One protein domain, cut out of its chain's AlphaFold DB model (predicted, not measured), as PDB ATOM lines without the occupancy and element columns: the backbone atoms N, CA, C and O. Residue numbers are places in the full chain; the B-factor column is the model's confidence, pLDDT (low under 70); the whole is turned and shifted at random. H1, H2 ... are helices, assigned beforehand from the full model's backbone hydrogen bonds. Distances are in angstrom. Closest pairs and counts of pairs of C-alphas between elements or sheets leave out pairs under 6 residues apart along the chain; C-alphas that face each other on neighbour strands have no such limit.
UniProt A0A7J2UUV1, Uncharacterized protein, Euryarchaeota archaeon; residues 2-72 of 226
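AT A GLANCE: This is residues 2 to 72 of the 226 residues of an uncharacterized protein of Euryarchaeota archaeon (UniProt A0A7J2UUV1). A long helix, H4, crosses the shorter H3; H2 packs on another side of H3, and the small H1 sits beyond H2 at the far edge. The end of H4 and the tail after it, residues 65 to 72, stick out as an arm. The printed part has 71 residues with four named helices, H1, H2, H3 and H4 in chain order, and no named strand; the class is all helix. It is only just compact, close to loose, with a radius of gyration of the C-alphas of 13.3 A and spans of 41 by 30 by 21 A.

IN THESE COORDINATES: After residues 2 to 11, H1 takes residues 12 to 16, beginning at C-alpha 12 (18.836, -10.887, -35.150). H2 takes residues 21 to 27. H3, residues 35 to 44, is 14.3 A long. H4, residues 50 to 69, is 28.7 A long and ends at C-alpha 69 (0.300, -37.578, -32.224).

HOW THE PARTS SIT: H1 is close to H2 but not clearly touching; their closest C-alphas, Tyr 15 and Ile 24, are 6.3 A apart. H1 is apart from H3 and H4. H2 and H3 form a helical hairpin: they touch, closest at the C-alphas of Thr 22 and Leu 42, 6.5 A, at a steep tilt of 38 degrees, opposite ways. H3 and H4 form another, closest at the C-alphas of Ala 41 and Leu 57, 5.4 A, at 42 degrees, steep, opposite ways. In H1, H2, H3 and H4 every O i to N i+4 pair is within hydrogen-bond range.

THE WHOLE: The C-alphas farthest apart, Asn 17 and Gly 72, are 41.4 A apart. The printed part has no cut and no long link. Mean pLDDT of the printed part is 72.9; residues 2 to 19, 21 to 22, 25 to 33 and 72 are under 70.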
ATOM      1  N   ILE A   2      20.950 -20.909 -35.338       48.44
ATOM      2  CA  ILE A   2      20.392 -22.236 -35.655       48.44
ATOM      3  C   ILE A   2      19.718 -22.121 -37.037       48.44
ATOM      4  O   ILE A   2      18.782 -21.333 -37.154       48.44
ATOM      5  N   PRO A   3      20.177 -22.822 -38.091       47.69
ATOM      6  CA  PRO A   3      19.783 -22.502 -39.473       47.69
ATOM      7  C   PRO A   3      18.386 -22.979 -39.900       47.69
ATOM      8  O   PRO A   3      17.935 -22.611 -40.981       47.69
ATOM      9  N   TYR A   4      17.721 -23.828 -39.110       54.72
ATOM     10  CA  TYR A   4      16.622 -24.678 -39.601       54.72
ATOM     11  C   TYR A   4      15.253 -24.416 -38.954       54.72
ATOM     12  O   TYR A   4      14.324 -25.198 -39.141       54.72
ATOM     13  N   GLY A   5      15.090 -23.313 -38.219       58.19
ATOM     14  CA  GLY A   5      13.763 -22.867 -37.793       58.19
ATOM     15  C   GLY A   5      12.956 -22.306 -38.970       58.19
ATOM     16  O   GLY A   5      13.521 -21.680 -39.864       58.19
ATOM     17  N   ILE A   6      11.622 -22.441 -38.934       56.25
ATOM     18  CA  ILE A   6      10.672 -21.794 -39.879       56.25
ATOM     19  C   ILE A   6      10.804 -20.250 -39.862       56.25
ATOM     20  O   ILE A   6      10.272 -19.542 -40.713       56.25
ATOM     21  N   TRP A   7      11.603 -19.720 -38.939       56.88
ATOM     22  CA  TRP A   7      11.988 -18.326 -38.784       56.88
ATOM     23  C   TRP A   7      12.939 -17.852 -39.896       56.88
ATOM     24  O   TRP A   7      14.094 -17.494 -39.671       56.88
ATOM     25  N   ARG A   8      12.433 -17.809 -41.131       48.75
ATOM     26  CA  ARG A   8      13.027 -17.039 -42.227       48.75
ATOM     27  C   ARG A   8      12.702 -15.556 -42.000       48.75
ATOM     28  O   ARG A   8      11.663 -15.086 -42.439       48.75
ATOM     29  N   LYS A   9      13.629 -14.834 -41.354       46.41
ATOM     30  CA  LYS A   9      13.655 -13.365 -41.150       46.41
ATOM     31  C   LYS A   9      12.682 -12.787 -40.098       46.41
ATOM     32  O   LYS A   9      11.762 -12.055 -40.437       46.41
ATOM     33  N   MET A  10      12.985 -12.974 -38.815       49.38
ATOM     34  CA  MET A  10      12.977 -11.831 -37.883       49.38
ATOM     35  C   MET A  10      14.443 -11.496 -37.607       49.38
ATOM     36  O   MET A  10      15.257 -12.398 -37.398       49.38
ATOM     37  N   THR A  11      14.822 -10.230 -37.768       52.19
ATOM     38  CA  THR A  11      16.225  -9.798 -37.747       52.19
ATOM     39  C   THR A  11      16.821 -10.037 -36.367       52.19
ATOM     40  O   THR A  11      16.264  -9.597 -35.367       52.19
ATOM     41  N   TYR A  12      17.973 -10.706 -36.325       52.91
ATOM     42  CA  TYR A  12      18.836 -10.887 -35.150       52.91
ATOM     43  C   TYR A  12      18.958  -9.613 -34.279       52.91
ATOM     44  O   TYR A  12      18.996  -9.701 -33.053       52.91
ATOM     45  N   ASP A  13      18.899  -8.439 -34.911       54.28
ATOM     46  CA  ASP A  13      18.916  -7.107 -34.291       54.28
ATOM     47  C   ASP A  13      17.733  -6.820 -33.344       54.28
ATOM     48  O   ASP A  13      17.887  -6.081 -32.374       54.28
ATOM     49  N   GLN A  14      16.557  -7.420 -33.568       57.97
ATOM     50  CA  GLN A  14      15.392  -7.255 -32.682       57.97
ATOM     51  C   GLN A  14      15.615  -7.931 -31.320       57.97
ATOM     52  O   GLN A  14      15.153  -7.426 -30.298       57.97
ATOM     53  N   TYR A  15      16.387  -9.021 -31.291       59.44
ATOM     54  CA  TYR A  15      16.675  -9.785 -30.075       59.44
ATOM     55  C   TYR A  15      17.918  -9.300 -29.328       59.44
ATOM     56  O   TYR A  15      17.988  -9.490 -28.118       59.44
ATOM     57  N   GLN A  16      18.886  -8.665 -30.003       59.94
ATOM     58  CA  GLN A  16      20.094  -8.142 -29.341       59.94
ATOM     59  C   GLN A  16      19.775  -7.168 -28.199       59.94
ATOM     60  O   GLN A  16      20.524  -7.093 -27.228       59.94
ATOM     61  N   ASN A  17      18.657  -6.448 -28.306       62.41
ATOM     62  CA  ASN A  17      18.229  -5.478 -27.303       62.41
ATOM     63  C   ASN A  17      17.359  -6.084 -26.194       62.41
ATOM     64  O   ASN A  17      17.073  -5.403 -25.206       62.41
ATOM     65  N   ALA A  18      16.935  -7.343 -26.332       67.69
ATOM     66  CA  ALA A  18      16.162  -8.015 -25.304       67.69
ATOM     67  C   ALA A  18      17.072  -8.351 -24.117       67.69
ATOM     68  O   ALA A  18      18.039  -9.102 -24.234       67.69
ATOM     69  N   ARG A  19      16.754  -7.791 -22.949       68.75
ATOM     70  CA  ARG A  19      17.529  -7.994 -21.714       68.75
ATOM     71  C   ARG A  19      17.119  -9.256 -20.963       68.75
ATOM     72  O   ARG A  19      17.833  -9.691 -20.065       68.75
ATOM     73  N   HIS A  20      15.961  -9.818 -21.304       71.38
ATOM     74  CA  HIS A  20      15.392 -10.979 -20.636       71.38
ATOM     75  C   HIS A  20      14.645 -11.873 -21.635       71.38
ATOM     76  O   HIS A  20      14.032 -11.379 -22.582       71.38
ATOM     77  N   TYR A  21      14.667 -13.191 -21.412       69.38
ATOM     78  CA  TYR A  21      14.038 -14.176 -22.306       69.38
ATOM     79  C   TYR A  21      12.518 -13.981 -22.443       69.38
ATOM     80  O   TYR A  21      11.937 -14.348 -23.460       69.38
ATOM     81  N   THR A  22      11.881 -13.345 -21.457       66.44
ATOM     82  CA  THR A  22      10.459 -12.969 -21.482       66.44
ATOM     83  C   THR A  22      10.140 -11.982 -22.605       66.44
ATOM     84  O   THR A  22       9.173 -12.185 -23.328       66.44
ATOM     85  N   GLN A  23      10.997 -10.980 -22.832       70.81
ATOM     86  CA  GLN A  23      10.827  -9.984 -23.903       70.81
ATOM     87  C   GLN A  23      10.944 -10.623 -25.285       70.81
ATOM     88  O   GLN A  23      10.178 -10.317 -26.193       70.81
ATOM     89  N   ILE A  24      11.895 -11.552 -25.424       70.25
ATOM     90  CA  ILE A  24      12.056 -12.365 -26.628       70.25
ATOM     91  C   ILE A  24      10.749 -13.122 -26.878       70.25
ATOM     92  O   ILE A  24      10.165 -13.031 -27.954       70.25
ATOM     93  N   ALA A  25      10.257 -13.823 -25.862       66.31
ATOM     94  CA  ALA A  25       9.116 -14.712 -25.965       66.31
ATOM     95  C   ALA A  25       7.757 -14.004 -26.170       66.31
ATOM     96  O   ALA A  25       6.878 -14.550 -26.834       66.31
ATOM     97  N   GLU A  26       7.595 -12.775 -25.679       66.56
ATOM     98  CA  GLU A  26       6.453 -11.908 -26.002       66.56
ATOM     99  C   GLU A  26       6.500 -11.412 -27.453       66.56
ATOM    100  O   GLU A  26       5.475 -11.382 -28.128       66.56
ATOM    101  N   GLN A  27       7.688 -11.095 -27.981       66.06
ATOM    102  CA  GLN A  27       7.863 -10.699 -29.387       66.06
ATOM    103  C   GLN A  27       7.634 -11.859 -30.371       66.06
ATOM    104  O   GLN A  27       7.275 -11.633 -31.525       66.06
ATOM    105  N   PHE A  28       7.775 -13.106 -29.913       66.19
ATOM    106  CA  PHE A  28       7.416 -14.318 -30.662       66.19
ATOM    107  C   PHE A  28       5.890 -14.445 -30.930       66.19
ATOM    108  O   PHE A  28       5.472 -15.341 -31.673       66.19
ATOM    109  N   ALA A  29       5.041 -13.584 -30.349       55.03
ATOM    110  CA  ALA A  29       3.591 -13.764 -30.259       55.03
ATOM    111  C   ALA A  29       2.766 -13.087 -31.368       55.03
ATOM    112  O   ALA A  29       2.545 -11.877 -31.360       55.03
ATOM    113  N   SER A  30       2.205 -13.898 -32.270       54.41
ATOM    114  CA  SER A  30       0.810 -13.735 -32.748       54.41
ATOM    115  C   SER A  30       0.345 -14.897 -33.638       54.41
ATOM    116  O   SER A  30      -0.825 -15.249 -33.566       54.41
ATOM    117  N   ASN A  31       1.239 -15.560 -34.391       56.25
ATOM    118  CA  ASN A  31       0.846 -16.555 -35.417       56.25
ATOM    119  C   ASN A  31       1.603 -17.906 -35.383       56.25
ATOM    120  O   ASN A  31       1.515 -18.676 -36.337       56.25
ATOM    121  N   HIS A  32       2.367 -18.224 -34.329       65.81
ATOM    122  CA  HIS A  32       3.167 -19.459 -34.280       65.81
ATOM    123  C   HIS A  32       2.534 -20.529 -33.375       65.81
ATOM    124  O   HIS A  32       2.178 -20.247 -32.235       65.81
ATOM    125  N   TRP A  33       2.455 -21.782 -33.834       65.88
ATOM    126  CA  TRP A  33       1.866 -22.909 -33.083       65.88
ATOM    127  C   TRP A  33       2.555 -23.180 -31.730       65.88
ATOM    128  O   TRP A  33       1.928 -23.628 -30.778       65.88
ATOM    129  N   PHE A  34       3.847 -22.857 -31.631       71.00
ATOM    130  CA  PHE A  34       4.646 -22.946 -30.400       71.00
ATOM    131  C   PHE A  34       4.324 -21.847 -29.371       71.00
ATOM    132  O   PHE A  34       4.794 -21.904 -28.240       71.00
ATOM    133  N   PHE A  35       3.540 -20.830 -29.739       74.38
ATOM    134  CA  PHE A  35       3.269 -19.691 -28.865       74.38
ATOM    135  C   PHE A  35       2.525 -20.090 -27.585       74.38
ATOM    136  O   PHE A  35       2.834 -19.567 -26.519       74.38
ATOM    137  N   SER A  36       1.573 -21.026 -27.656       74.75
ATOM    138  CA  SER A  36       0.844 -21.499 -26.469       74.75
ATOM    139  C   SER A  36       1.777 -22.177 -25.461       74.75
ATOM    140  O   SER A  36       1.732 -21.852 -24.276       74.75
ATOM    141  N   VAL A  37       2.670 -23.044 -25.948       79.75
ATOM    142  CA  VAL A  37       3.723 -23.714 -25.167       79.75
ATOM    143  C   VAL A  37       4.646 -22.683 -24.518       79.75
ATOM    144  O   VAL A  37       4.862 -22.703 -23.309       79.75
ATOM    145  N   LEU A  38       5.126 -21.722 -25.310       78.94
ATOM    146  CA  LEU A  38       6.009 -20.657 -24.846       78.94
ATOM    147  C   LEU A  38       5.343 -19.783 -23.773       78.94
ATOM    148  O   LEU A  38       5.936 -19.517 -22.733       78.94
ATOM    149  N   ARG A  39       4.091 -19.367 -23.991       77.62
ATOM    150  CA  ARG A  39       3.328 -18.528 -23.057       77.62
ATOM    151  C   ARG A  39       3.084 -19.230 -21.723       77.62
ATOM    152  O   ARG A  39       3.172 -18.578 -20.685       77.62
ATOM    153  N   ASN A  40       2.757 -20.520 -21.747       79.75
ATOM    154  CA  ASN A  40       2.559 -21.299 -20.525       79.75
ATOM    155  C   ASN A  40       3.859 -21.372 -19.720       79.75
ATOM    156  O   ASN A  40       3.854 -21.038 -18.537       79.75
ATOM    157  N   ALA A  41       4.975 -21.681 -20.390       82.94
ATOM    158  CA  ALA A  41       6.287 -21.707 -19.759       82.94
ATOM    159  C   ALA A  41       6.669 -20.343 -19.162       82.94
ATOM    160  O   ALA A  41       7.116 -20.279 -18.023       82.94
ATOM    161  N   LEU A  42       6.443 -19.230 -19.869       81.38
ATOM    162  CA  LEU A  42       6.731 -17.891 -19.334       81.38
ATOM    163  C   LEU A  42       5.944 -17.571 -18.060       81.38
ATOM    164  O   LEU A  42       6.521 -17.054 -17.109       81.38
ATOM    165  N   LYS A  43       4.643 -17.882 -18.033       80.75
ATOM    166  CA  LYS A  43       3.790 -17.621 -16.865       80.75
ATOM    167  C   LYS A  43       4.247 -18.391 -15.630       80.75
ATOM    168  O   LYS A  43       4.204 -17.860 -14.530       80.75
ATOM    169  N   GLU A  44       4.664 -19.641 -15.806       80.31
ATOM    170  CA  GLU A  44       5.107 -20.497 -14.700       80.31
ATOM    171  C   GLU A  44       6.500 -20.113 -14.173       80.31
ATOM    172  O   GLU A  44       6.851 -20.414 -13.032       80.31
ATOM    173  N   THR A  45       7.301 -19.431 -14.993       80.88
ATOM    174  CA  THR A  45       8.729 -19.201 -14.728       80.88
ATOM    175  C   THR A  45       9.091 -17.739 -14.490       80.88
ATOM    176  O   THR A  45      10.271 -17.394 -14.425       80.88
ATOM    177  N   GLU A  46       8.094 -16.881 -14.279       79.56
ATOM    178  CA  GLU A  46       8.309 -15.478 -13.936       79.56
ATOM    179  C   GLU A  46       9.206 -15.345 -12.687       79.56
ATOM    180  O   GLU A  46       8.963 -15.949 -11.638       79.56
ATOM    181  N   GLY A  47      10.312 -14.604 -12.823       78.31
ATOM    182  CA  GLY A  47      11.320 -14.443 -11.766       78.31
ATOM    183  C   GLY A  47      12.217 -15.667 -11.512       78.31
ATOM    184  O   GLY A  47      12.967 -15.673 -10.535       78.31
ATOM    185  N   LYS A  48      12.164 -16.709 -12.355       83.88
ATOM    186  CA  LYS A  48      13.019 -17.906 -12.261       83.88
ATOM    187  C   LYS A  48      14.227 -17.834 -13.201       83.88
ATOM    188  O   LYS A  48      14.288 -17.025 -14.128       83.88
ATOM    189  N   SER A  49      15.206 -18.708 -12.949       84.19
ATOM    190  CA  SER A  49      16.431 -18.806 -13.749       84.19
ATOM    191  C   SER A  49      16.161 -19.314 -15.169       84.19
ATOM    192  O   SER A  49      15.184 -20.016 -15.420       84.19
ATOM    193  N   GLN A  50      17.080 -19.020 -16.094       82.50
ATOM    194  CA  GLN A  50      17.002 -19.501 -17.477       82.50
ATOM    195  C   GLN A  50      16.882 -21.031 -17.564       82.50
ATOM    196  O   GLN A  50      16.055 -21.531 -18.316       82.50
ATOM    197  N   GLY A  51      17.656 -21.778 -16.769       84.50
ATOM    198  CA  GLY A  51      17.568 -23.242 -16.761       84.50
ATOM    199  C   GLY A  51      16.196 -23.750 -16.304       84.50
ATOM    200  O   GLY A  51      15.697 -24.730 -16.841       84.50
ATOM    201  N   TYR A  52      15.547 -23.046 -15.370       87.75
ATOM    202  CA  TYR A  52      14.183 -23.374 -14.948       87.75
ATOM    203  C   TYR A  52      13.189 -23.194 -16.106       87.75
ATOM    204  O   TYR A  52      12.336 -24.049 -16.329       87.75
ATOM    205  N   PHE A  53      13.322 -22.099 -16.859       86.94
ATOM    206  CA  PHE A  53      12.522 -21.845 -18.056       86.94
ATOM    207  C   PHE A  53      12.740 -22.898 -19.149       86.94
ATOM    208  O   PHE A  53      11.764 -23.398 -19.703       86.94
ATOM    209  N   GLU A  54      13.991 -23.269 -19.432       87.81
ATOM    210  CA  GLU A  54      14.326 -24.286 -20.436       87.81
ATOM    211  C   GLU A  54      13.709 -25.653 -20.106       87.81
ATOM    212  O   GLU A  54      13.118 -26.280 -20.988       87.81
ATOM    213  N   ASP A  55      13.774 -26.079 -18.841       90.94
ATOM    214  CA  ASP A  55      13.193 -27.348 -18.388       90.94
ATOM    215  C   ASP A  55      11.667 -27.377 -18.592       90.94
ATOM    216  O   ASP A  55      11.133 -28.308 -19.204       90.94
ATOM    217  N   ILE A  56      10.961 -26.329 -18.143       90.88
ATOM    218  CA  ILE A  56       9.504 -26.212 -18.318       90.88
ATOM    219  C   ILE A  56       9.137 -26.158 -19.802       90.88
ATOM    220  O   ILE A  56       8.204 -26.835 -20.236       90.88
ATOM    221  N   LEU A  57       9.884 -25.394 -20.602       89.06
ATOM    222  CA  LEU A  57       9.636 -25.278 -22.034       89.06
ATOM    223  C   LEU A  57       9.774 -26.631 -22.741       89.06
ATOM    224  O   LEU A  57       8.929 -26.978 -23.568       89.06
ATOM    225  N   MET A  58      10.810 -27.407 -22.410       91.31
ATOM    226  CA  MET A  58      11.001 -28.753 -22.952       91.31
ATOM    227  C   MET A  58       9.862 -29.688 -22.551       91.31
ATOM    228  O   MET A  58       9.316 -30.389 -23.407       91.31
ATOM    229  N   LYS A  59       9.476 -29.682 -21.273       92.56
ATOM    230  CA  LYS A  59       8.373 -30.499 -20.763       92.56
ATOM    231  C   LYS A  59       7.064 -30.196 -21.493       92.56
ATOM    232  O   LYS A  59       6.413 -31.116 -21.989       92.56
ATOM    233  N   GLU A  60       6.701 -28.922 -21.615       89.88
ATOM    234  CA  GLU A  60       5.484 -28.497 -22.312       89.88
ATOM    235  C   GLU A  60       5.535 -28.818 -23.814       89.88
ATOM    236  O   GLU A  60       4.546 -29.288 -24.382       89.88
ATOM    237  N   TYR A  61       6.695 -28.642 -24.455       90.69
ATOM    238  CA  TYR A  61       6.894 -28.988 -25.862       90.69
ATOM    239  C   TYR A  61       6.620 -30.469 -26.141       90.69
ATOM    240  O   TYR A  61       5.800 -30.787 -27.004       90.69
ATOM    241  N   TYR A  62       7.273 -31.373 -25.406       92.88
ATOM    242  CA  TYR A  62       7.112 -32.810 -25.621       92.88
ATOM    243  C   TYR A  62       5.712 -33.293 -25.241       92.88
ATOM    244  O   TYR A  62       5.134 -34.105 -25.962       92.88
ATOM    245  N   ASN A  63       5.123 -32.749 -24.172       89.50
ATOM    246  CA  ASN A  63       3.744 -33.053 -23.797       89.50
ATOM    247  C   ASN A  63       2.754 -32.681 -24.894       89.50
ATOM    248  O   ASN A  63       1.863 -33.467 -25.217       89.50
ATOM    249  N   ASN A  64       2.905 -31.495 -25.480       88.00
ATOM    250  CA  ASN A  64       2.056 -31.069 -26.580       88.00
ATOM    251  C   ASN A  64       2.287 -31.928 -27.834       88.00
ATOM    252  O   ASN A  64       1.331 -32.349 -28.477       88.00
ATOM    253  N   LEU A  65       3.547 -32.249 -28.148       88.94
ATOM    254  CA  LEU A  65       3.892 -33.083 -29.298       88.94
ATOM    255  C   LEU A  65       3.279 -34.486 -29.195       88.94
ATOM    256  O   LEU A  65       2.712 -34.972 -30.169       88.94
ATOM    257  N   VAL A  66       3.341 -35.124 -28.023       90.12
ATOM    258  CA  VAL A  66       2.721 -36.442 -27.815       90.12
ATOM    259  C   VAL A  66       1.205 -36.368 -27.986       90.12
ATOM    260  O   VAL A  66       0.665 -37.209 -28.699       90.12
ATOM    261  N   LYS A  67       0.541 -35.351 -27.415       87.94
ATOM    262  CA  LYS A  67      -0.914 -35.145 -27.548       87.94
ATOM    263  C   LYS A  67      -1.355 -34.987 -29.001       87.94
ATOM    264  O   LYS A  67      -2.351 -35.571 -29.403       87.94
ATOM    265  N   ILE A  68      -0.604 -34.230 -29.805       86.88
ATOM    266  CA  ILE A  68      -0.898 -34.056 -31.237       86.88
ATOM    267  C   ILE A  68      -0.840 -35.403 -31.975       86.88
ATOM    268  O   ILE A  68      -1.648 -35.660 -32.862       86.88
ATOM    269  N   LEU A  69       0.089 -36.278 -31.588       87.56
ATOM    270  CA  LEU A  69       0.300 -37.578 -32.224       87.56
ATOM    271  C   LEU A  69      -0.639 -38.688 -31.709       87.56
ATOM    272  O   LEU A  69      -0.605 -39.795 -32.242       87.56
ATOM    273  N   GLU A  70      -1.458 -38.447 -30.677       80.94
ATOM    274  CA  GLU A  70      -2.356 -39.462 -30.094       80.94
ATOM    275  C   GLU A  70      -3.518 -39.855 -31.011       80.94
ATOM    276  O   GLU A  70      -3.934 -41.013 -31.008       80.94
ATOM    277  N   SER A  71      -4.019 -38.923 -31.821       70.25
ATOM    278  CA  SER A  71      -5.143 -39.143 -32.745       70.25
ATOM    279  C   SER A  71      -4.719 -39.642 -34.129       70.25
ATOM    280  O   SER A  71      -5.523 -39.619 -35.060       70.25
ATOM    281  N   GLY A  72      -3.456 -40.042 -34.274       67.50
ATOM    282  CA  GLY A  72      -2.840 -40.190 -35.577       67.50
ATOM    283  C   GLY A  72      -2.989 -41.543 -36.279       67.50
ATOM    284  O   GLY A  72      -3.318 -42.571 -35.676       67.50
TER     285      GLY A  72